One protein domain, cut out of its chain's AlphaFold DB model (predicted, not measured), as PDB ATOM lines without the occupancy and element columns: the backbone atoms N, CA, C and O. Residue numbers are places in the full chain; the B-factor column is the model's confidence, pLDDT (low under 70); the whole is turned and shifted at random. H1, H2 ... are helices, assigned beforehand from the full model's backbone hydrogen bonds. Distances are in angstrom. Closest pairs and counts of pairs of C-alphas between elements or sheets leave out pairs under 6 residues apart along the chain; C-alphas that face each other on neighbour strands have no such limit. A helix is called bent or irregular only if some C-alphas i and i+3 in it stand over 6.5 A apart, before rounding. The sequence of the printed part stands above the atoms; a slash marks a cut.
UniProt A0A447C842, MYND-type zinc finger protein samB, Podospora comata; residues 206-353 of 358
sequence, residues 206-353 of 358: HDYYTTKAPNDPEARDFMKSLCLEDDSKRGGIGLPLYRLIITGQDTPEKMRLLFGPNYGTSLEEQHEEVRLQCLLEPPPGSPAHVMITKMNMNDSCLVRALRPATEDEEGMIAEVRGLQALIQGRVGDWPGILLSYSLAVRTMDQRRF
ATOM      1  N   HIS A 206      80.250-126.238  33.748       92.44
ATOM      2  CA  HIS A 206      80.355-126.495  32.319       92.44
ATOM      3  C   HIS A 206      79.898-125.267  31.528       92.44
ATOM      4  O   HIS A 206      80.611-124.794  30.640       92.44
ATOM      5  N   ASP A 207      78.753-124.699  31.894       92.38
ATOM      6  CA  ASP A 207      78.225-123.489  31.269       92.38
ATOM      7  C   ASP A 207      79.152-122.291  31.496       92.38
ATOM      8  O   ASP A 207      79.388-121.499  30.581       92.38
ATOM      9  N   TYR A 208      79.741-122.166  32.685       94.94
ATOM     10  CA  TYR A 208      80.723-121.120  32.962       94.94
ATOM     11  C   TYR A 208      81.976-121.274  32.089       94.94
ATOM     12  O   TYR A 208      82.382-120.314  31.431       94.94
ATOM     13  N   TYR A 209      82.558-122.475  32.041       94.19
ATOM     14  CA  TYR A 209      83.758-122.755  31.251       94.19
ATOM     15  C   TYR A 209      83.542-122.515  29.753       94.19
ATOM     16  O   TYR A 209      84.418-121.994  29.073       94.19
ATOM     17  N   THR A 210      82.366-122.854  29.226       92.38
ATOM     18  CA  THR A 210      82.075-122.714  27.791       92.38
ATOM     19  C   THR A 210      81.650-121.301  27.392       92.38
ATOM     20  O   THR A 210      81.931-120.875  26.272       92.38
ATOM     21  N   THR A 211      80.995-120.544  28.282       92.94
ATOM     22  CA  THR A 211      80.399-119.239  27.924       92.94
ATOM     23  C   THR A 211      81.077-118.028  28.559       92.94
ATOM     24  O   THR A 211      81.065-116.947  27.967       92.94
ATOM     25  N   LYS A 212      81.654-118.152  29.759       94.81
ATOM     26  CA  LYS A 212      82.243-117.027  30.504       94.81
ATOM     27  C   LYS A 212      83.761-117.022  30.428       94.81
ATOM     28  O   LYS A 212      84.312-116.005  30.017       94.81
ATOM     29  N   ALA A 213      84.415-118.142  30.733       94.81
ATOM     30  CA  ALA A 213      85.878-118.224  30.758       94.81
ATOM     31  C   ALA A 213      86.565-117.777  29.441       94.81
ATOM     32  O   ALA A 213      87.546-117.046  29.515       94.81
ATOM     33  N   PRO A 214      86.057-118.078  28.225       94.31
ATOM     34  CA  PRO A 214      86.695-117.633  26.979       94.31
ATOM     35  C   PRO A 214      86.628-116.121  26.743       94.31
ATOM     36  O   PRO A 214      87.403-115.589  25.950       94.31
ATOM     37  N   ASN A 215      85.701-115.436  27.420       94.81
ATOM     38  CA  ASN A 215      85.501-113.993  27.325       94.81
ATOM     39  C   ASN A 215      86.250-113.215  28.421       94.81
ATOM     40  O   ASN A 215      86.313-111.988  28.356       94.81
ATOM     41  N   ASP A 216      86.810-113.908  29.412       95.94
ATOM     42  CA  ASP A 216      87.635-113.321  30.462       95.94
ATOM     43  C   ASP A 216      89.116-113.342  30.019       95.94
ATOM     44  O   ASP A 216      89.643-114.415  29.704       95.94
ATOM     45  N   PRO A 217      89.809-112.186  29.935       97.19
ATOM     46  CA  PRO A 217      91.204-112.135  29.503       97.19
ATOM     47  C   PRO A 217      92.146-112.993  30.353       97.19
ATOM     48  O   PRO A 217      93.002-113.665  29.783       97.19
ATOM     49  N   GLU A 218      91.960-113.005  31.675       97.69
ATOM     50  CA  GLU A 218      92.806-113.747  32.610       97.69
ATOM     51  C   GLU A 218      92.575-115.250  32.455       97.69
ATOM     52  O   GLU A 218      93.525-116.017  32.288       97.69
ATOM     53  N   ALA A 219      91.309-115.677  32.414       96.50
ATOM     54  CA  ALA A 219      90.974-117.083  32.203       96.50
ATOM     55  C   ALA A 219      91.442-117.576  30.828       96.50
ATOM     56  O   ALA A 219      91.896-118.710  30.696       96.50
ATOM     57  N   ARG A 220      91.378-116.727  29.799       95.25
ATOM     58  CA  ARG A 220      91.861-117.056  28.459       95.25
ATOM     59  C   ARG A 220      93.366-117.239  28.427       95.25
ATOM     60  O   ARG A 220      93.797-118.275  27.940       95.25
ATOM     61  N   ASP A 221      94.149-116.299  28.957       96.44
ATOM     62  CA  ASP A 221      95.610-116.437  29.041       96.44
ATOM     63  C   ASP A 221      95.998-117.677  29.851       96.44
ATOM     64  O   ASP A 221      96.905-118.429  29.484       96.44
ATOM     65  N   PHE A 222      95.226-117.960  30.896       96.69
ATOM     66  CA  PHE A 222      95.383-119.164  31.681       96.69
ATOM     67  C   PHE A 222      95.085-120.449  30.887       96.69
ATOM     68  O   PHE A 222      95.884-121.386  30.917       96.69
ATOM     69  N   MET A 223      94.013-120.485  30.091       95.44
ATOM     70  CA  MET A 223      93.726-121.592  29.170       95.44
ATOM     71  C   MET A 223      94.860-121.818  28.163       95.44
ATOM     72  O   MET A 223      95.183-122.972  27.878       95.44
ATOM     73  N   LYS A 224      95.521-120.757  27.677       94.69
ATOM     74  CA  LYS A 224      96.707-120.894  26.809       94.69
ATOM     75  C   LYS A 224      97.848-121.608  27.515       94.69
ATOM     76  O   LYS A 224      98.467-122.491  26.934       94.69
ATOM     77  N   SER A 225      98.089-121.273  28.785       95.56
ATOM     78  CA  SER A 225      99.133-121.926  29.590       95.56
ATOM     79  C   SER A 225      98.875-123.423  29.818       95.56
ATOM     80  O   SER A 225      99.809-124.179  30.065       95.56
ATOM     81  N   LEU A 226      97.617-123.856  29.679       94.81
ATOM     82  CA  LEU A 226      97.186-125.255  29.722       94.81
ATOM     83  C   LEU A 226      97.022-125.869  28.317       94.81
ATOM     84  O   LEU A 226      96.457-126.955  28.179       94.81
ATOM     85  N   CYS A 227      97.472-125.181  27.265       93.69
ATOM     86  CA  CYS A 227      97.342-125.588  25.865       93.69
ATOM     87  C   CYS A 227      95.877-125.858  25.425       93.69
ATOM     88  O   CYS A 227      95.632-126.744  24.610       93.69
ATOM     89  N   LEU A 228      94.887-125.134  25.973       92.00
ATOM     90  CA  LEU A 228      93.436-125.327  25.735       92.00
ATOM     91  C   LEU A 228      92.841-124.409  24.637       92.00
ATOM     92  O   LEU A 228      91.620-124.269  24.546       92.00
ATOM     93  N   GLU A 229      93.667-123.747  23.819       84.94
ATOM     94  CA  GLU A 229      93.239-122.656  22.917       84.94
ATOM     95  C   GLU A 229      92.166-123.060  21.886       84.94
ATOM     96  O   GLU A 229      91.255-122.273  21.616       84.94
ATOM     97  N   ASP A 230      92.216-124.292  21.370       72.94
ATOM     98  CA  ASP A 230      91.277-124.811  20.360       72.94
ATOM     99  C   ASP A 230      90.139-125.679  20.939       72.94
ATOM    100  O   ASP A 230      89.189-126.035  20.229       72.94
ATOM    101  N   ASP A 231      90.181-125.994  22.237       63.28
ATOM    102  CA  ASP A 231      89.297-127.000  22.845       63.28
ATOM    103  C   ASP A 231      87.961-126.449  23.345       63.28
ATOM    104  O   ASP A 231      86.999-127.211  23.489       63.28
ATOM    105  N   SER A 232      87.841-125.129  23.533       58.06
ATOM    106  CA  SER A 232      86.583-124.484  23.963       58.06
ATOM    107  C   SER A 232      85.397-124.765  23.025       58.06
ATOM    108  O   SER A 232      84.243-124.649  23.431       58.06
ATOM    109  N   LYS A 233      85.669-125.179  21.779       58.09
ATOM    110  CA  LYS A 233      84.658-125.538  20.772       58.09
ATOM    111  C   LYS A 233      84.423-127.044  20.624       58.09
ATOM    112  O   LYS A 233      83.512-127.422  19.890       58.09
ATOM    113  N   ARG A 234      85.245-127.905  21.241       55.66
ATOM    114  CA  ARG A 234      85.290-129.348  20.931       55.66
ATOM    115  C   ARG A 234      85.109-130.291  22.122       55.66
ATOM    116  O   ARG A 234      84.833-131.463  21.878       55.66
ATOM    117  N   GLY A 235      85.224-129.837  23.371       64.75
ATOM    118  CA  GLY A 235      85.289-130.752  24.515       64.75
ATOM    119  C   GLY A 235      84.474-130.331  25.733       64.75
ATOM    120  O   GLY A 235      84.325-129.150  26.030       64.75
ATOM    121  N   GLY A 236      83.977-131.329  26.471       85.19
ATOM    122  CA  GLY A 236      83.498-131.131  27.837       85.19
ATOM    123  C   GLY A 236      84.640-130.764  28.795       85.19
ATOM    124  O   GLY A 236      85.817-130.768  28.444       85.19
ATOM    125  N   ILE A 237      84.303-130.510  30.054       92.50
ATOM    126  CA  ILE A 237      85.232-130.053  31.107       92.50
ATOM    127  C   ILE A 237      86.309-131.062  31.548       92.50
ATOM    128  O   ILE A 237      87.171-130.718  32.354       92.50
ATOM    129  N   GLY A 238      86.278-132.301  31.046       92.12
ATOM    130  CA  GLY A 238      87.195-133.363  31.472       92.12
ATOM    131  C   GLY A 238      88.664-133.071  31.153       92.12
ATOM    132  O   GLY A 238      89.518-133.224  32.023       92.12
ATOM    133  N   LEU A 239      88.962-132.608  29.934       92.81
ATOM    134  CA  LEU A 239      90.332-132.286  29.518       92.81
ATOM    135  C   LEU A 239      90.907-131.064  30.268       92.81
ATOM    136  O   LEU A 239      92.011-131.185  30.801       92.81
ATOM    137  N   PRO A 240      90.183-129.932  30.402       95.25
ATOM    138  CA  PRO A 240      90.623-128.810  31.235       95.25
ATOM    139  C   PRO A 240      90.915-129.209  32.683       95.25
ATOM    140  O   PRO A 240      91.958-128.847  33.224       95.25
ATOM    141  N   LEU A 241      90.021-129.995  33.293       96.25
ATOM    142  CA  LEU A 241      90.177-130.468  34.668       96.25
ATOM    143  C   LEU A 241      91.415-131.357  34.825       96.25
ATOM    144  O   LEU A 241      92.208-131.151  35.740       96.25
ATOM    145  N   TYR A 242      91.619-132.298  33.900       95.25
ATOM    146  CA  TYR A 242      92.804-133.152  33.885       95.25
ATOM    147  C   TYR A 242      94.092-132.325  33.793       95.25
ATOM    148  O   TYR A 242      95.002-132.512  34.597       95.25
ATOM    149  N   ARG A 243      94.158-131.369  32.857       95.69
ATOM    150  CA  ARG A 243      95.349-130.534  32.629       95.69
ATOM    151  C   ARG A 243      95.682-129.624  33.807       95.69
ATOM    152  O   ARG A 243      96.859-129.457  34.121       95.69
ATOM    153  N   LEU A 244      94.676-129.099  34.503       97.12
ATOM    154  CA  LEU A 244      94.884-128.391  35.770       97.12
ATOM    155  C   LEU A 244      95.552-129.280  36.816       97.12
ATOM    156  O   LEU A 244      96.529-128.872  37.439       97.12
ATOM    157  N   ILE A 245      95.047-130.501  36.983       97.56
ATOM    158  CA  ILE A 245      95.546-131.445  37.984       97.56
ATOM    159  C   ILE A 245      96.978-131.883  37.654       97.56
ATOM    160  O   ILE A 245      97.849-131.821  38.523       97.56
ATOM    161  N   ILE A 246      97.264-132.282  36.407       96.44
ATOM    162  CA  ILE A 246      98.609-132.764  36.047       96.44
ATOM    163  C   ILE A 246      99.679-131.672  36.073       96.44
ATOM    164  O   ILE A 246     100.856-131.978  36.247       96.44
ATOM    165  N   THR A 247      99.297-130.404  35.935       97.19
ATOM    166  CA  THR A 247     100.219-129.269  36.071       97.19
ATOM    167  C   THR A 247     100.333-128.768  37.517       97.19
ATOM    168  O   THR A 247     101.094-127.837  37.771       97.19
ATOM    169  N   GLY A 248      99.588-129.359  38.463       97.50
ATOM    170  CA  GLY A 248      99.544-128.932  39.869       97.50
ATOM    171  C   GLY A 248      98.892-127.569  40.077       97.50
ATOM    172  O   GLY A 248      99.193-126.865  41.039       97.50
ATOM    173  N   GLN A 249      98.040-127.158  39.140       97.88
ATOM    174  CA  GLN A 249      97.413-125.843  39.108       97.88
ATOM    175  C   GLN A 249      95.933-125.883  39.509       97.88
ATOM    176  O   GLN A 249      95.221-124.896  39.336       97.88
ATOM    177  N   ASP A 250      95.478-126.995  40.083       97.50
ATOM    178  CA  ASP A 250      94.129-127.233  40.596       97.50
ATOM    179  C   ASP A 250      93.850-126.519  41.938       97.50
ATOM    180  O   ASP A 250      93.263-127.093  42.852       97.50
ATOM    181  N   THR A 251      94.262-125.251  42.072       96.81
ATOM    182  CA  THR A 251      93.978-124.434  43.267       96.81
ATOM    183  C   THR A 251      92.550-123.881  43.238       96.81
ATOM    184  O   THR A 251      91.997-123.684  42.152       96.81
ATOM    185  N   PRO A 252      91.931-123.560  44.392       96.75
ATOM    186  CA  PRO A 252      90.576-123.009  44.423       96.75
ATOM    187  C   PRO A 252      90.382-121.746  43.574       96.75
ATOM    188  O   PRO A 252      89.322-121.551  42.980       96.75
ATOM    189  N   GLU A 253      91.400-120.893  43.485       97.75
ATOM    190  CA  GLU A 253      91.392-119.654  42.704       97.75
ATOM    191  C   GLU A 253      91.357-119.956  41.205       97.75
ATOM    192  O   GLU A 253      90.516-119.416  40.490       97.75
ATOM    193  N   LYS A 254      92.214-120.870  40.742       98.12
ATOM    194  CA  LYS A 254      92.302-121.272  39.332       98.12
ATOM    195  C   LYS A 254      91.106-122.114  38.892       98.12
ATOM    196  O   LYS A 254      90.593-121.934  37.788       98.12
ATOM    197  N   MET A 255      90.600-122.967  39.782       97.94
ATOM    198  CA  MET A 255      89.344-123.691  39.587       97.94
ATOM    199  C   MET A 255      88.169-122.715  39.461       97.94
ATOM    200  O   MET A 255      87.350-122.853  38.555       97.94
ATOM    201  N   ARG A 256      88.109-121.679  40.308       97.19
ATOM    202  CA  ARG A 256      87.095-120.619  40.214       97.19
ATOM    203  C   ARG A 256      87.230-119.788  38.939       97.19
ATOM    204  O   ARG A 256      86.207-119.420  38.371       97.19
ATOM    205  N   LEU A 257      88.455-119.502  38.504       97.81
ATOM    206  CA  LEU A 257      88.729-118.739  37.288       97.81
ATOM    207  C   LEU A 257      88.205-119.457  36.034       97.81
ATOM    208  O   LEU A 257      87.586-118.828  35.182       97.81
ATOM    209  N   LEU A 258      88.402-120.776  35.932       96.62
ATOM    210  CA  LEU A 258      87.982-121.546  34.752       96.62
ATOM    211  C   LEU A 258      86.550-122.079  34.824       96.62
ATOM    212  O   LEU A 258      85.863-122.122  33.807       96.62
ATOM    213  N   PHE A 259      86.090-122.487  36.006       96.94
ATOM    214  CA  PHE A 259      84.813-123.188  36.194       96.94
ATOM    215  C   PHE A 259      83.790-122.379  37.005       96.94
ATOM    216  O   PHE A 259      82.702-122.863  37.316       96.94
ATOM    217  N   GLY A 260      84.119-121.141  37.361       96.12
ATOM    218  CA  GLY A 260      83.229-120.230  38.067       96.12
ATOM    219  C   GLY A 260      83.129-120.486  39.575       96.12
ATOM    220  O   GLY A 260      83.611-121.486  40.104       96.12
ATOM    221  N   PRO A 261      82.459-119.589  40.320       95.12
ATOM    222  CA  PRO A 261      82.390-119.630  41.786       95.12
ATOM    223  C   PRO A 261      81.665-120.854  42.354       95.12
ATOM    224  O   PRO A 261      81.849-121.173  43.525       95.12
ATOM    225  N   ASN A 262      80.862-121.543  41.543       91.50
ATOM    226  CA  ASN A 262      80.064-122.689  41.974       91.50
ATOM    227  C   ASN A 262      80.701-124.040  41.610       91.50
ATOM    228  O   ASN A 262      80.031-125.072  41.743       91.50
ATOM    229  N   TYR A 263      81.964-124.056  41.161       94.31
ATOM    230  CA  TYR A 263      82.617-125.282  40.698       94.31
ATOM    231  C   TYR A 263      82.578-126.394  41.751       94.31
ATOM    232  O   TYR A 263      82.269-127.521  41.395       94.31
ATOM    233  N   GLY A 264      82.761-126.090  43.045       89.69
ATOM    234  CA  GLY A 264      82.740-127.107  44.110       89.69
ATOM    235  C   GLY A 264      81.443-127.917  44.118       89.69
ATOM    236  O   GLY A 264      81.448-129.140  44.125       89.69
ATOM    237  N   THR A 265      80.298-127.260  43.924       85.19
ATOM    238  CA  THR A 265      79.018-127.981  43.898       85.19
ATOM    239  C   THR A 265      78.821-128.836  42.653       85.19
ATOM    240  O   THR A 265      77.963-129.708  42.665       85.19
ATOM    241  N   SER A 266      79.548-128.618  41.557       86.31
ATOM    242  CA  SER A 266      79.365-129.365  40.301       86.31
ATOM    243  C   SER A 266      80.492-130.358  40.024       86.31
ATOM    244  O   SER A 266      80.198-131.438  39.513       86.31
ATOM    245  N   LEU A 267      81.725-130.034  40.420       93.50
ATOM    246  CA  LEU A 267      82.953-130.711  40.003       93.50
ATOM    247  C   LEU A 267      83.759-131.367  41.114       93.50
ATOM    248  O   LEU A 267      84.678-132.084  40.764       93.50
ATOM    249  N   GLU A 268      83.453-131.163  42.395       90.75
ATOM    250  CA  GLU A 268      84.244-131.719  43.512       90.75
ATOM    251  C   GLU A 268      84.508-133.226  43.360       90.75
ATOM    252  O   GLU A 268      85.653-133.636  43.230       90.75
ATOM    253  N   GLU A 269      83.457-134.030  43.183       85.62
ATOM    254  CA  GLU A 269      83.581-135.482  42.961       85.62
ATOM    255  C   GLU A 269      84.417-135.834  41.714       85.62
ATOM    256  O   GLU A 269      85.210-136.772  41.725       85.62
ATOM    257  N   GLN A 270      84.250-135.088  40.616       89.06
ATOM    258  CA  GLN A 270      85.000-135.347  39.383       89.06
ATOM    259  C   GLN A 270      86.467-134.916  39.522       89.06
ATOM    260  O   GLN A 270      87.352-135.539  38.942       89.06
ATOM    261  N   HIS A 271      86.731-133.848  40.275       95.12
ATOM    262  CA  HIS A 271      88.071-133.370  40.592       95.12
ATOM    263  C   HIS A 271      88.810-134.404  41.435       95.12
ATOM    264  O   HIS A 271      89.896-134.808  41.028       95.12
ATOM    265  N   GLU A 272      88.198-134.914  42.504       92.88
ATOM    266  CA  GLU A 272      88.755-135.987  43.342       92.88
ATOM    267  C   GLU A 272      89.079-137.249  42.525       92.88
ATOM    268  O   GLU A 272      90.183-137.791  42.612       92.88
ATOM    269  N   GLU A 273      88.157-137.691  41.665       88.69
ATOM    270  CA  GLU A 273      88.342-138.882  40.826       88.69
ATOM    271  C   GLU A 273      89.494-138.720  39.826       88.69
ATOM    272  O   GLU A 273      90.392-139.566  39.756       88.69
ATOM    273  N   VAL A 274      89.501-137.619  39.066       93.12
ATOM    274  CA  VAL A 274      90.568-137.340  38.092       93.12
ATOM    275  C   VAL A 274      91.905-137.176  38.811       93.12
ATOM    276  O   VAL A 274      92.946-137.597  38.302       93.12
ATOM    277  N   ARG A 275      91.891-136.613  40.017       95.81
ATOM    278  CA  ARG A 275      93.076-136.421  40.843       95.81
ATOM    279  C   ARG A 275      93.684-137.737  41.307       95.81
ATOM    280  O   ARG A 275      94.874-137.953  41.075       95.81
ATOM    281  N   LEU A 276      92.880-138.647  41.851       94.12
ATOM    282  CA  LEU A 276      93.327-140.000  42.190       94.12
ATOM    283  C   LEU A 276      93.852-140.742  40.957       94.12
ATOM    284  O   LEU A 276      94.910-141.366  41.017       94.12
ATOM    285  N   GLN A 277      93.174-140.623  39.812       91.62
ATOM    286  CA  GLN A 277      93.633-141.226  38.561       91.62
ATOM    287  C   GLN A 277      95.008-140.688  38.127       91.62
ATOM    288  O   GLN A 277      95.858-141.460  37.679       91.62
ATOM    289  N   CYS A 278      95.247-139.381  38.263       93.88
ATOM    290  CA  CYS A 278      96.529-138.763  37.930       93.88
ATOM    291  C   CYS A 278      97.656-139.224  38.868       93.88
ATOM    292  O   CYS A 278      98.763-139.481  38.383       93.88
ATOM    293  N   LEU A 279      97.367-139.354  40.169       95.75
ATOM    294  CA  LEU A 279      98.310-139.804  41.202       95.75
ATOM    295  C   LEU A 279      98.647-141.300  41.099       95.75
ATOM    296  O   LEU A 279      99.760-141.708  41.422       95.75
ATOM    297  N   LEU A 280      97.704-142.125  40.636       94.00
ATOM    298  CA  LEU A 280      97.910-143.566  40.483       94.00
ATOM    299  C   LEU A 280      98.870-143.937  39.349       94.00
ATOM    300  O   LEU A 280      99.421-145.033  39.396       94.00
ATOM    301  N   GLU A 281      99.067-143.048  38.371       92.00
ATOM    302  CA  GLU A 281      99.921-143.266  37.195       92.00
ATOM    303  C   GLU A 281      99.579-144.566  36.456       92.00
ATOM    304  O   GLU A 281     100.301-145.560  36.550       92.00
ATOM    305  N   PRO A 282      98.452-144.593  35.714       86.31
ATOM    306  CA  PRO A 282      97.991-145.815  35.075       86.31
ATOM    307  C   PRO A 282      99.077-146.374  34.139       86.31
ATOM    308  O   PRO A 282      99.595-145.635  33.290       86.31
ATOM    309  N   PRO A 283      99.423-147.670  34.256       85.38
ATOM    310  CA  PRO A 283     100.530-148.239  33.511       85.38
ATOM    311  C   PRO A 283     100.213-148.304  32.011       85.38
ATOM    312  O   PRO A 283      99.030-148.365  31.628       85.38
ATOM    313  N   PRO A 284     101.252-148.332  31.154       87.00
ATOM    314  CA  PRO A 284     101.098-148.485  29.714       87.00
ATOM    315  C   PRO A 284     100.190-149.658  29.339       87.00
ATOM    316  O   PRO A 284     100.282-150.745  29.905       87.00
ATOM    317  N   GLY A 285      99.287-149.425  28.387       82.25
ATOM    318  CA  GLY A 285      98.324-150.425  27.911       82.25
ATOM    319  C   GLY A 285      97.042-150.557  28.742       82.25
ATOM    320  O   GLY A 285      96.086-151.160  28.262       82.25
ATOM    321  N   SER A 286      96.962-149.963  29.938       80.00
ATOM    322  CA  SER A 286      95.688-149.895  30.665       80.00
ATOM    323  C   SER A 286      94.666-149.012  29.922       80.00
ATOM    324  O   SER A 286      95.064-148.042  29.266       80.00
ATOM    325  N   PRO A 287      93.347-149.265  30.048       77.44
ATOM    326  CA  PRO A 287      92.322-148.427  29.418       77.44
ATOM    327  C   PRO A 287      92.458-146.936  29.761       77.44
ATOM    328  O   PRO A 287      92.338-146.082  28.885       77.44
ATOM    329  N   ALA A 288      92.799-146.628  31.017       81.19
ATOM    330  CA  ALA A 288      93.062-145.267  31.474       81.19
ATOM    331  C   ALA A 288      94.266-144.632  30.755       81.19
ATOM    332  O   ALA A 288      94.167-143.507  30.273       81.19
ATOM    333  N   HIS A 289      95.384-145.355  30.628       87.69
ATOM    334  CA  HIS A 289      96.563-144.868  29.908       87.69
ATOM    335  C   HIS A 289      96.279-144.634  28.416       87.69
ATOM    336  O   HIS A 289      96.686-143.616  27.850       87.69
ATOM    337  N   VAL A 290      95.553-145.557  27.777       83.25
ATOM    338  CA  VAL A 290      95.145-145.431  26.370       83.25
ATOM    339  C   VAL A 290      94.251-144.209  26.175       83.25
ATOM    340  O   VAL A 290      94.461-143.457  25.226       83.25
ATOM    341  N   MET A 291      93.294-143.971  27.077       80.75
ATOM    342  CA  MET A 291      92.429-142.789  27.041       80.75
ATOM    343  C   MET A 291      93.243-141.494  27.156       80.75
ATOM    344  O   MET A 291      93.106-140.622  26.301       80.75
ATOM    345  N   ILE A 292      94.131-141.406  28.154       86.94
ATOM    346  CA  ILE A 292      95.012-140.248  28.379       86.94
ATOM    347  C   ILE A 292      95.851-139.953  27.128       86.94
ATOM    348  O   ILE A 292      95.948-138.807  26.689       86.94
ATOM    349  N   THR A 293      96.413-140.993  26.512       87.12
ATOM    350  CA  THR A 293      97.237-140.860  25.303       87.12
ATOM    351  C   THR A 293      96.401-140.434  24.095       87.12
ATOM    352  O   THR A 293      96.746-139.483  23.400       87.12
ATOM    353  N   LYS A 294      95.265-141.100  23.852       84.00
ATOM    354  CA  LYS A 294      94.397-140.850  22.690       84.00
ATOM    355  C   LYS A 294      93.763-139.460  22.723       84.00
ATOM    356  O   LYS A 294      93.567-138.859  21.673       84.00
ATOM    357  N   MET A 295      93.434-138.963  23.913       80.38
ATOM    358  CA  MET A 295      92.856-137.632  24.104       80.38
ATOM    359  C   MET A 295      93.914-136.523  24.194       80.38
ATOM    360  O   MET A 295      93.555-135.389  24.494       80.38
ATOM    361  N   ASN A 296      95.198-136.833  23.961       85.81
ATOM    362  CA  ASN A 296      96.312-135.890  24.109       85.81
ATOM    363  C   ASN A 296      96.251-135.127  25.452       85.81
ATOM    364  O   ASN A 296      96.443-133.908  25.536       85.81
ATOM    365  N   MET A 297      95.900-135.856  26.518       82.81
ATOM    366  CA  MET A 297      95.791-135.300  27.867       82.81
ATOM    367  C   MET A 297      97.171-134.963  28.440       82.81
ATOM    368  O   MET A 297      97.304-133.980  29.163       82.81
ATOM    369  N   ASN A 298      98.192-135.732  28.052       79.50
ATOM    370  CA  ASN A 298      99.603-135.473  28.335       79.50
ATOM    371  C   ASN A 298     100.269-134.794  27.135       79.50
ATOM    372  O   ASN A 298     101.185-135.355  26.533       79.50
ATOM    373  N   ASP A 299      99.771-133.618  26.756       82.88
ATOM    374  CA  ASP A 299     100.426-132.841  25.710       82.88
ATOM    375  C   ASP A 299     101.879-132.566  26.116       82.88
ATOM    376  O   ASP A 299     102.152-132.155  27.245       82.88
ATOM    377  N   SER A 300     102.812-132.799  25.195       83.19
ATOM    378  CA  SER A 300     104.240-132.550  25.400       83.19
ATOM    379  C   SER A 300     104.568-131.108  25.815       83.19
ATOM    380  O   SER A 300     105.629-130.880  26.394       83.19
ATOM    381  N   CYS A 301     103.672-130.144  25.556       87.31
ATOM    382  CA  CYS A 301     103.809-128.765  26.029       87.31
ATOM    383  C   CYS A 301     103.630-128.615  27.553       87.31
ATOM    384  O   CYS A 301     104.044-127.601  28.115       87.31
ATOM    385  N   LEU A 302     103.005-129.584  28.230       92.69
ATOM    386  CA  LEU A 302     102.670-129.493  29.648       92.69
ATOM    387  C   LEU A 302     103.761-130.117  30.513       92.69
ATOM    388  O   LEU A 302     104.082-131.301  30.410       92.69
ATOM    389  N   VAL A 303     104.283-129.324  31.447       94.31
ATOM    390  CA  VAL A 303     105.159-129.838  32.500       94.31
ATOM    391  C   VAL A 303     104.296-130.520  33.556       94.31
ATOM    392  O   VAL A 303     103.495-129.875  34.234       94.31
ATOM    393  N   ARG A 304     104.468-131.838  33.704       94.62
ATOM    394  CA  ARG A 304     103.827-132.616  34.769       94.62
ATOM    395  C   ARG A 304     104.405-132.180  36.117       94.62
ATOM    396  O   ARG A 304     105.576-132.412  36.398       94.62
ATOM    397  N   ALA A 305     103.571-131.556  36.938       96.50
ATOM    398  CA  ALA A 305     103.933-130.990  38.233       96.50
ATOM    399  C   ALA A 305     102.812-131.223  39.257       96.50
ATOM    400  O   ALA A 305     102.382-130.295  39.934       96.50
ATOM    401  N   LEU A 306     102.304-132.461  39.347       95.94
ATOM    402  CA  LEU A 306     101.238-132.815  40.290       95.94
ATOM    403  C   LEU A 306     101.629-132.388  41.707       95.94
ATOM    404  O   LEU A 306     102.714-132.718  42.191       95.94
ATOM    405  N   ARG A 307     100.710-131.711  42.398       96.19
ATOM    406  CA  ARG A 307     100.869-131.467  43.833       96.19
ATOM    407  C   ARG A 307     100.880-132.809  44.590       96.19
ATOM    408  O   ARG A 307     100.146-133.716  44.174       96.19
ATOM    409  N   PRO A 308     101.647-132.931  45.693       97.12
ATOM    410  CA  PRO A 308     101.678-134.143  46.506       97.12
ATOM    411  C   PRO A 308     100.279-134.610  46.908       97.12
ATOM    412  O   PRO A 308      99.357-133.792  47.035       97.12
ATOM    413  N   ALA A 309     100.139-135.922  47.089       96.56
ATOM    414  CA  ALA A 309      98.919-136.509  47.615       96.56
ATOM    415  C   ALA A 309      98.639-135.958  49.024       96.56
ATOM    416  O   ALA A 309      99.562-135.687  49.794       96.56
ATOM    417  N   THR A 310      97.368-135.737  49.346       95.56
ATOM    418  CA  THR A 310      96.943-135.542  50.738       95.56
ATOM    419  C   THR A 310      96.974-136.877  51.487       95.56
ATOM    420  O   THR A 310      97.000-137.931  50.860       95.56
ATOM    421  N   GLU A 311      96.924-136.852  52.819       95.06
ATOM    422  CA  GLU A 311      96.870-138.075  53.640       95.06
ATOM    423  C   GLU A 311      95.702-138.998  53.230       95.06
ATOM    424  O   GLU A 311      95.883-140.202  53.047       95.06
ATOM    425  N   ASP A 312      94.523-138.421  52.975       90.69
ATOM    426  CA  ASP A 312      93.357-139.167  52.487       90.69
ATOM    427  C   ASP A 312      93.609-139.795  51.103       90.69
ATOM    428  O   ASP A 312      93.283-140.961  50.866       90.69
ATOM    429  N   GLU A 313      94.226-139.042  50.185       94.06
ATOM    430  CA  GLU A 313      94.588-139.530  48.850       94.06
ATOM    431  C   GLU A 313      95.621-140.660  48.934       94.06
ATOM    432  O   GLU A 313      95.495-141.652  48.218       94.06
ATOM    433  N   GLU A 314      96.614-140.554  49.823       96.25
ATOM    434  CA  GLU A 314      97.605-141.604  50.070       96.25
ATOM    435  C   GLU A 314      96.946-142.894  50.564       96.25
ATOM    436  O   GLU A 314      97.261-143.972  50.050       96.25
ATOM    437  N   GLY A 315      95.988-142.793  51.491       87.81
ATOM    438  CA  GLY A 315      95.196-143.932  51.953       87.81
ATOM    439  C   GLY A 315      94.435-144.612  50.812       87.81
ATOM    440  O   GLY A 315      94.496-145.836  50.655       87.81
ATOM    441  N   MET A 316      93.781-143.828  49.950       86.12
ATOM    442  CA  MET A 316      93.070-144.362  48.784       86.12
ATOM    443  C   MET A 316      94.018-144.993  47.756       86.12
ATOM    444  O   MET A 316      93.725-146.066  47.225       86.12
ATOM    445  N   ILE A 317      95.164-144.366  47.489       91.38
ATOM    446  CA  ILE A 317      96.191-144.890  46.579       91.38
ATOM    447  C   ILE A 317      96.746-146.214  47.107       91.38
ATOM    448  O   ILE A 317      96.873-147.168  46.335       91.38
ATOM    449  N   ALA A 318      97.063-146.289  48.400       91.94
ATOM    450  CA  ALA A 318      97.575-147.497  49.036       91.94
ATOM    451  C   ALA A 318      96.579-148.655  48.909       91.94
ATOM    452  O   ALA A 318      96.967-149.770  48.560       91.94
ATOM    453  N   GLU A 319      95.291-148.382  49.107       84.50
ATOM    454  CA  GLU A 319      94.242-149.384  48.943       84.50
ATOM    455  C   GLU A 319      94.103-149.862  47.497       84.50
ATOM    456  O   GLU A 319      94.104-151.068  47.246       84.50
ATOM    457  N   VAL A 320      94.051-148.939  46.530       83.69
ATOM    458  CA  VAL A 320      93.967-149.295  45.106       83.69
ATOM    459  C   VAL A 320      95.180-150.125  44.685       83.69
ATOM    460  O   VAL A 320      95.024-151.139  44.002       83.69
ATOM    461  N   ARG A 321      96.387-149.754  45.126       87.75
ATOM    462  CA  ARG A 321      97.611-150.525  44.860       87.75
ATOM    463  C   ARG A 321      97.601-151.886  45.553       87.75
ATOM    464  O   ARG A 321      98.036-152.866  44.954       87.75
ATOM    465  N   GLY A 322      97.066-151.980  46.769       87.00
ATOM    466  CA  GLY A 322      96.869-153.248  47.474       87.00
ATOM    467  C   GLY A 322      95.947-154.199  46.708       87.00
ATOM    468  O   GLY A 322      96.278-155.372  46.526       87.00
ATOM    469  N   LEU A 323      94.832-153.682  46.178       79.38
ATOM    470  CA  LEU A 323      93.925-154.441  45.314       79.38
ATOM    471  C   LEU A 323      94.616-154.885  44.020       79.38
ATOM    472  O   LEU A 323      94.500-156.046  43.631       79.38
ATOM    473  N   GLN A 324      95.376-153.997  43.376       80.19
ATOM    474  CA  GLN A 324      96.132-154.322  42.163       80.19
ATOM    475  C   GLN A 324      97.171-155.423  42.406       80.19
ATOM    476  O   GLN A 324      97.239-156.370  41.623       80.19
ATOM    477  N   ALA A 325      97.929-155.350  43.503       84.25
ATOM    478  CA  ALA A 325      98.915-156.365  43.869       84.25
ATOM    479  C   ALA A 325      98.257-157.725  44.163       84.25
ATOM    480  O   ALA A 325      98.742-158.766  43.717       84.25
ATOM    481  N   LEU A 326      97.118-157.724  44.866       78.25
ATOM    482  CA  LEU A 326      96.350-158.939  45.144       78.25
ATOM    483  C   LEU A 326      95.848-159.597  43.856       78.25
ATOM    484  O   LEU A 326      95.897-160.819  43.728       78.25
ATOM    485  N   ILE A 327      95.383-158.787  42.908       74.19
ATOM    486  CA  ILE A 327      94.920-159.246  41.603       74.19
ATOM    487  C   ILE A 327      96.086-159.820  40.779       74.19
ATOM    488  O   ILE A 327      95.981-160.941  40.278       74.19
ATOM    489  N   GLN A 328      97.214-159.106  40.687       76.31
ATOM    490  CA  GLN A 328      98.414-159.563  39.971       76.31
ATOM    491  C   GLN A 328      98.947-160.889  40.528       76.31
ATOM    492  O   GLN A 328      99.234-161.811  39.768       76.31
ATOM    493  N   GLY A 329      98.990-161.037  41.856       78.00
ATOM    494  CA  GLY A 329      99.449-162.270  42.501       78.00
ATOM    495  C   GLY A 329      98.561-163.496  42.251       78.00
ATOM    496  O   GLY A 329      99.001-164.617  42.493       78.00
ATOM    497  N   ARG A 330      97.317-163.311  41.785       68.31
ATOM    498  CA  ARG A 330      96.348-164.405  41.590       68.31
ATOM    499  C   ARG A 330      96.082-164.733  40.124       68.31
ATOM    500  O   ARG A 330      95.867-165.897  39.811       68.31
ATOM    501  N   VAL A 331      96.099-163.737  39.239       66.50
ATOM    502  CA  VAL A 331      95.841-163.930  37.798       66.50
ATOM    503  C   VAL A 331      97.143-164.179  37.011       66.50
ATOM    504  O   VAL A 331      97.102-164.595  35.855       66.50
ATOM    505  N   GLY A 332      98.308-163.997  37.646       63.94
ATOM    506  CA  GLY A 332      99.607-164.033  36.973       63.94
ATOM    507  C   GLY A 332      99.816-162.807  36.077       63.94
ATOM    508  O   GLY A 332      99.031-161.857  36.120       63.94
ATOM    509  N   ASP A 333     100.864-162.834  35.248       58.00
ATOM    510  CA  ASP A 333     101.188-161.783  34.268       58.00
ATOM    511  C   ASP A 333     100.191-161.773  33.096       58.00
ATOM    512  O   ASP A 333     100.547-162.001  31.942       58.00
ATOM    513  N   TRP A 334      98.910-161.540  33.373       50.31
ATOM    514  CA  TRP A 334      97.905-161.286  32.347       50.31
ATOM    515  C   TRP A 334      97.903-159.791  32.004       50.31
ATOM    516  O   TRP A 334      97.419-158.972  32.795       50.31
ATOM    517  N   PRO A 335      98.442-159.390  30.839       48.94
ATOM    518  CA  PRO A 335      98.598-157.988  30.518       48.94
ATOM    519  C   PRO A 335      97.269-157.438  29.986       48.94
ATOM    520  O   PRO A 335      96.817-157.809  28.907       48.94
ATOM    521  N   GLY A 336      96.646-156.519  30.733       46.19
ATOM    522  CA  GLY A 336      95.814-155.471  30.124       46.19
ATOM    523  C   GLY A 336      94.404-155.236  30.674       46.19
ATOM    524  O   GLY A 336      93.884-154.141  30.477       46.19
ATOM    525  N   ILE A 337      93.774-156.177  31.386       50.41
ATOM    526  CA  ILE A 337      92.329-156.057  31.716       50.41
ATOM    527  C   ILE A 337      92.052-155.598  33.163       50.41
ATOM    528  O   ILE A 337      90.960-155.136  33.476       50.41
ATOM    529  N   LEU A 338      93.035-155.655  34.064       49.59
ATOM    530  CA  LEU A 338      92.748-155.658  35.506       49.59
ATOM    531  C   LEU A 338      92.708-154.281  36.193       49.59
ATOM    532  O   LEU A 338      92.221-154.179  37.316       49.59
ATOM    533  N   LEU A 339      93.139-153.204  35.526       46.09
ATOM    534  CA  LEU A 339      93.117-151.858  36.123       46.09
ATOM    535  C   LEU A 339      91.765-151.146  36.041       46.09
ATOM    536  O   LEU A 339      91.502-150.275  36.867       46.09
ATOM    537  N   SER A 340      90.894-151.508  35.095       48.12
ATOM    538  CA  SER A 340      89.533-150.957  35.067       48.12
ATOM    539  C   SER A 340      88.713-151.431  36.269       48.12
ATOM    540  O   SER A 340      87.876-150.680  36.753       48.12
ATOM    541  N   TYR A 341      88.995-152.623  36.807       42.41
ATOM    542  CA  TYR A 341      88.252-153.199  37.930       42.41
ATOM    543  C   TYR A 341      88.571-152.546  39.285       42.41
ATOM    544  O   TYR A 341      87.651-152.317  40.063       42.41
ATOM    545  N   SER A 342      89.828-152.199  39.591       39.28
ATOM    546  CA  SER A 342      90.188-151.707  40.936       39.28
ATOM    547  C   SER A 342      89.689-150.288  41.233       39.28
ATOM    548  O   SER A 342      89.366-149.989  42.376       39.28
ATOM    549  N   LEU A 343      89.607-149.419  40.216       38.69
ATOM    550  CA  LEU A 343      88.981-148.098  40.366       38.69
ATOM    551  C   LEU A 343      87.450-148.211  40.344       38.69
ATOM    552  O   LEU A 343      86.773-147.550  41.125       38.69
ATOM    553  N   ALA A 344      86.914-149.096  39.496       43.78
ATOM    554  CA  ALA A 344      85.482-149.320  39.378       43.78
ATOM    555  C   ALA A 344      84.863-149.833  40.686       43.78
ATOM    556  O   ALA A 344      83.853-149.297  41.113       43.78
ATOM    557  N   VAL A 345      85.491-150.776  41.390       41.34
ATOM    558  CA  VAL A 345      84.927-151.358  42.626       41.34
ATOM    559  C   VAL A 345      84.688-150.320  43.737       41.34
ATOM    560  O   VAL A 345      83.833-150.541  44.587       41.34
ATOM    561  N   ARG A 346      85.361-149.159  43.712       39.44
ATOM    562  CA  ARG A 346      85.156-148.094  44.709       39.44
ATOM    563  C   ARG A 346      84.313-146.908  44.226       39.44
ATOM    564  O   ARG A 346      83.678-146.258  45.049       39.44
ATOM    565  N   THR A 347      84.281-146.627  42.919       38.50
ATOM    566  CA  THR A 347      83.524-145.500  42.329       38.50
ATOM    567  C   THR A 347      82.272-145.924  41.543       38.50
ATOM    568  O   THR A 347      81.602-145.077  40.946       38.50
ATOM    569  N   MET A 348      81.920-147.218  41.535       41.25
ATOM    570  CA  MET A 348      80.783-147.789  40.797       41.25
ATOM    571  C   MET A 348      79.416-147.356  41.351       41.25
ATOM    572  O   MET A 348      78.691-148.110  41.991       41.25
ATOM    573  N   ASP A 349      78.982-146.158  40.966       39.75
ATOM    574  CA  ASP A 349      77.573-145.945  40.649       39.75
ATOM    575  C   ASP A 349      77.280-146.637  39.302       39.75
ATOM    576  O   ASP A 349      77.915-146.343  38.283       39.75
ATOM    577  N   GLN A 350      76.335-147.586  39.306       37.41
ATOM    578  CA  GLN A 350      76.066-148.635  38.299       37.41
ATOM    579  C   GLN A 350      75.824-148.173  36.839       37.41
ATOM    580  O   GLN A 350      75.475-148.988  35.988       37.41
ATOM    581  N   ARG A 351      75.965-146.886  36.492       39.53
ATOM    582  CA  ARG A 351      75.589-146.341  35.169       39.53
ATOM    583  C   ARG A 351      76.681-145.613  34.391       39.53
ATOM    584  O   ARG A 351      76.397-145.140  33.292       39.53
ATOM    585  N   ARG A 352      77.922-145.519  34.875       43.84
ATOM    586  CA  ARG A 352      78.967-144.779  34.134       43.84
ATOM    587  C   ARG A 352      79.504-145.482  32.876       43.84
ATOM    588  O   ARG A 352      80.261-144.855  32.147       43.84
ATOM    589  N   PHE A 353      79.044-146.691  32.530       32.94
ATOM    590  CA  PHE A 353      79.427-147.418  31.302       32.94
ATOM    591  C   PHE A 353      79.292-146.617  29.987       32.94
ATOM    592  O   PHE A 353      80.002-146.914  29.032       32.94
TER     593      PHE A 353
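This is residues 206 to 353 of the 358 residues of the protein "MYND-type zinc finger protein samB" of Podospora comata (UniProt A0A447C842). An elongated row of crossing helices has the kinked H5 and the shorter H3 at its middle, a cluster of three short helices, H1, H2 and H4, at one end, and H7, the longest helix, reaching out at the other with H8 crossing it. H6 sits next to H8, and a long link, residues 295 to 310, leads from H6 to the start of H7; residues 329 to 334 stick out at the far end. The printed part has 148 residues with eight named helices, H1 to H8 in order, and no named strand; the class is all helix. It is compact, with a radius of gyration of the C-alphas of 16.5 A, yet elongated in outline, spanning 54 by 31 by 28 A.

Find C-alpha 311 at (96.870, -138.075, 53.640); from there H7, residues 311 to 331, runs 30.3 A to C-alpha 331 at (95.841, -163.930, 37.798). H8 follows at residues 339 to 347, 13.1 A long. Look back to H5, residues 263 to 280, 23.8 A long; it is irregular, with C-alphas 266 and 269 7.9 A apart, and has a kink of 41 degrees near residue 270. H6 is residues 287 to 294, H3 residues 238 to 246 and H4 residues 252 to 259. H2 is residues 217 to 225, and H1, residues 206 to 211, begins at C-alpha 206 at (80.355, -126.495, 32.319).

Start at H7: its residues 320 to 324 touch H8, closest at the C-alphas of Val 320 and Ser 342, 6.1 A apart, at a steep tilt of 46 degrees, opposite ways. H8 and H6 only just touch, with 3 pairs of C-alphas within 8 A, closest at Ser 340 and Pro 287, 6.8 A. Residues 313 to 317 of H7 touch residues 276 to 280 of H5, closest at the C-alphas of Ile 317 and Leu 280, 6.5 A. Residues 271 to 278 of H5 touch H3 at a steep tilt of 58 degrees, closest at the C-alphas of Arg 275 and Ile 245, 6.2 A. H3 and H4 are near each other. H4 touches H1, closest at the C-alphas of Phe 259 and Tyr 209, 5.1 A, and only just touches H2, with 3 pairs of C-alphas within 8 A, closest at Leu 257 and Ala 219, 5.8 A. H2 and H7 are apart. Every O i to N i+4 pair is within hydrogen-bond range in H1, H2, H3, H4, H6 and H7; in H5 it is 12 of 14 and in H8 3 of 5.

The two C-alphas farthest apart, those of Pro 217 and Arg 330, are 53.9 A apart. The printed part has no cut; the links H2 to H3 and H6 to H7 are long. Look at the B-factor column for pLDDT under 70 at residues 231 to 235 and 330 to 353; the mean of the printed part is 82.7, and that of H8 is 42.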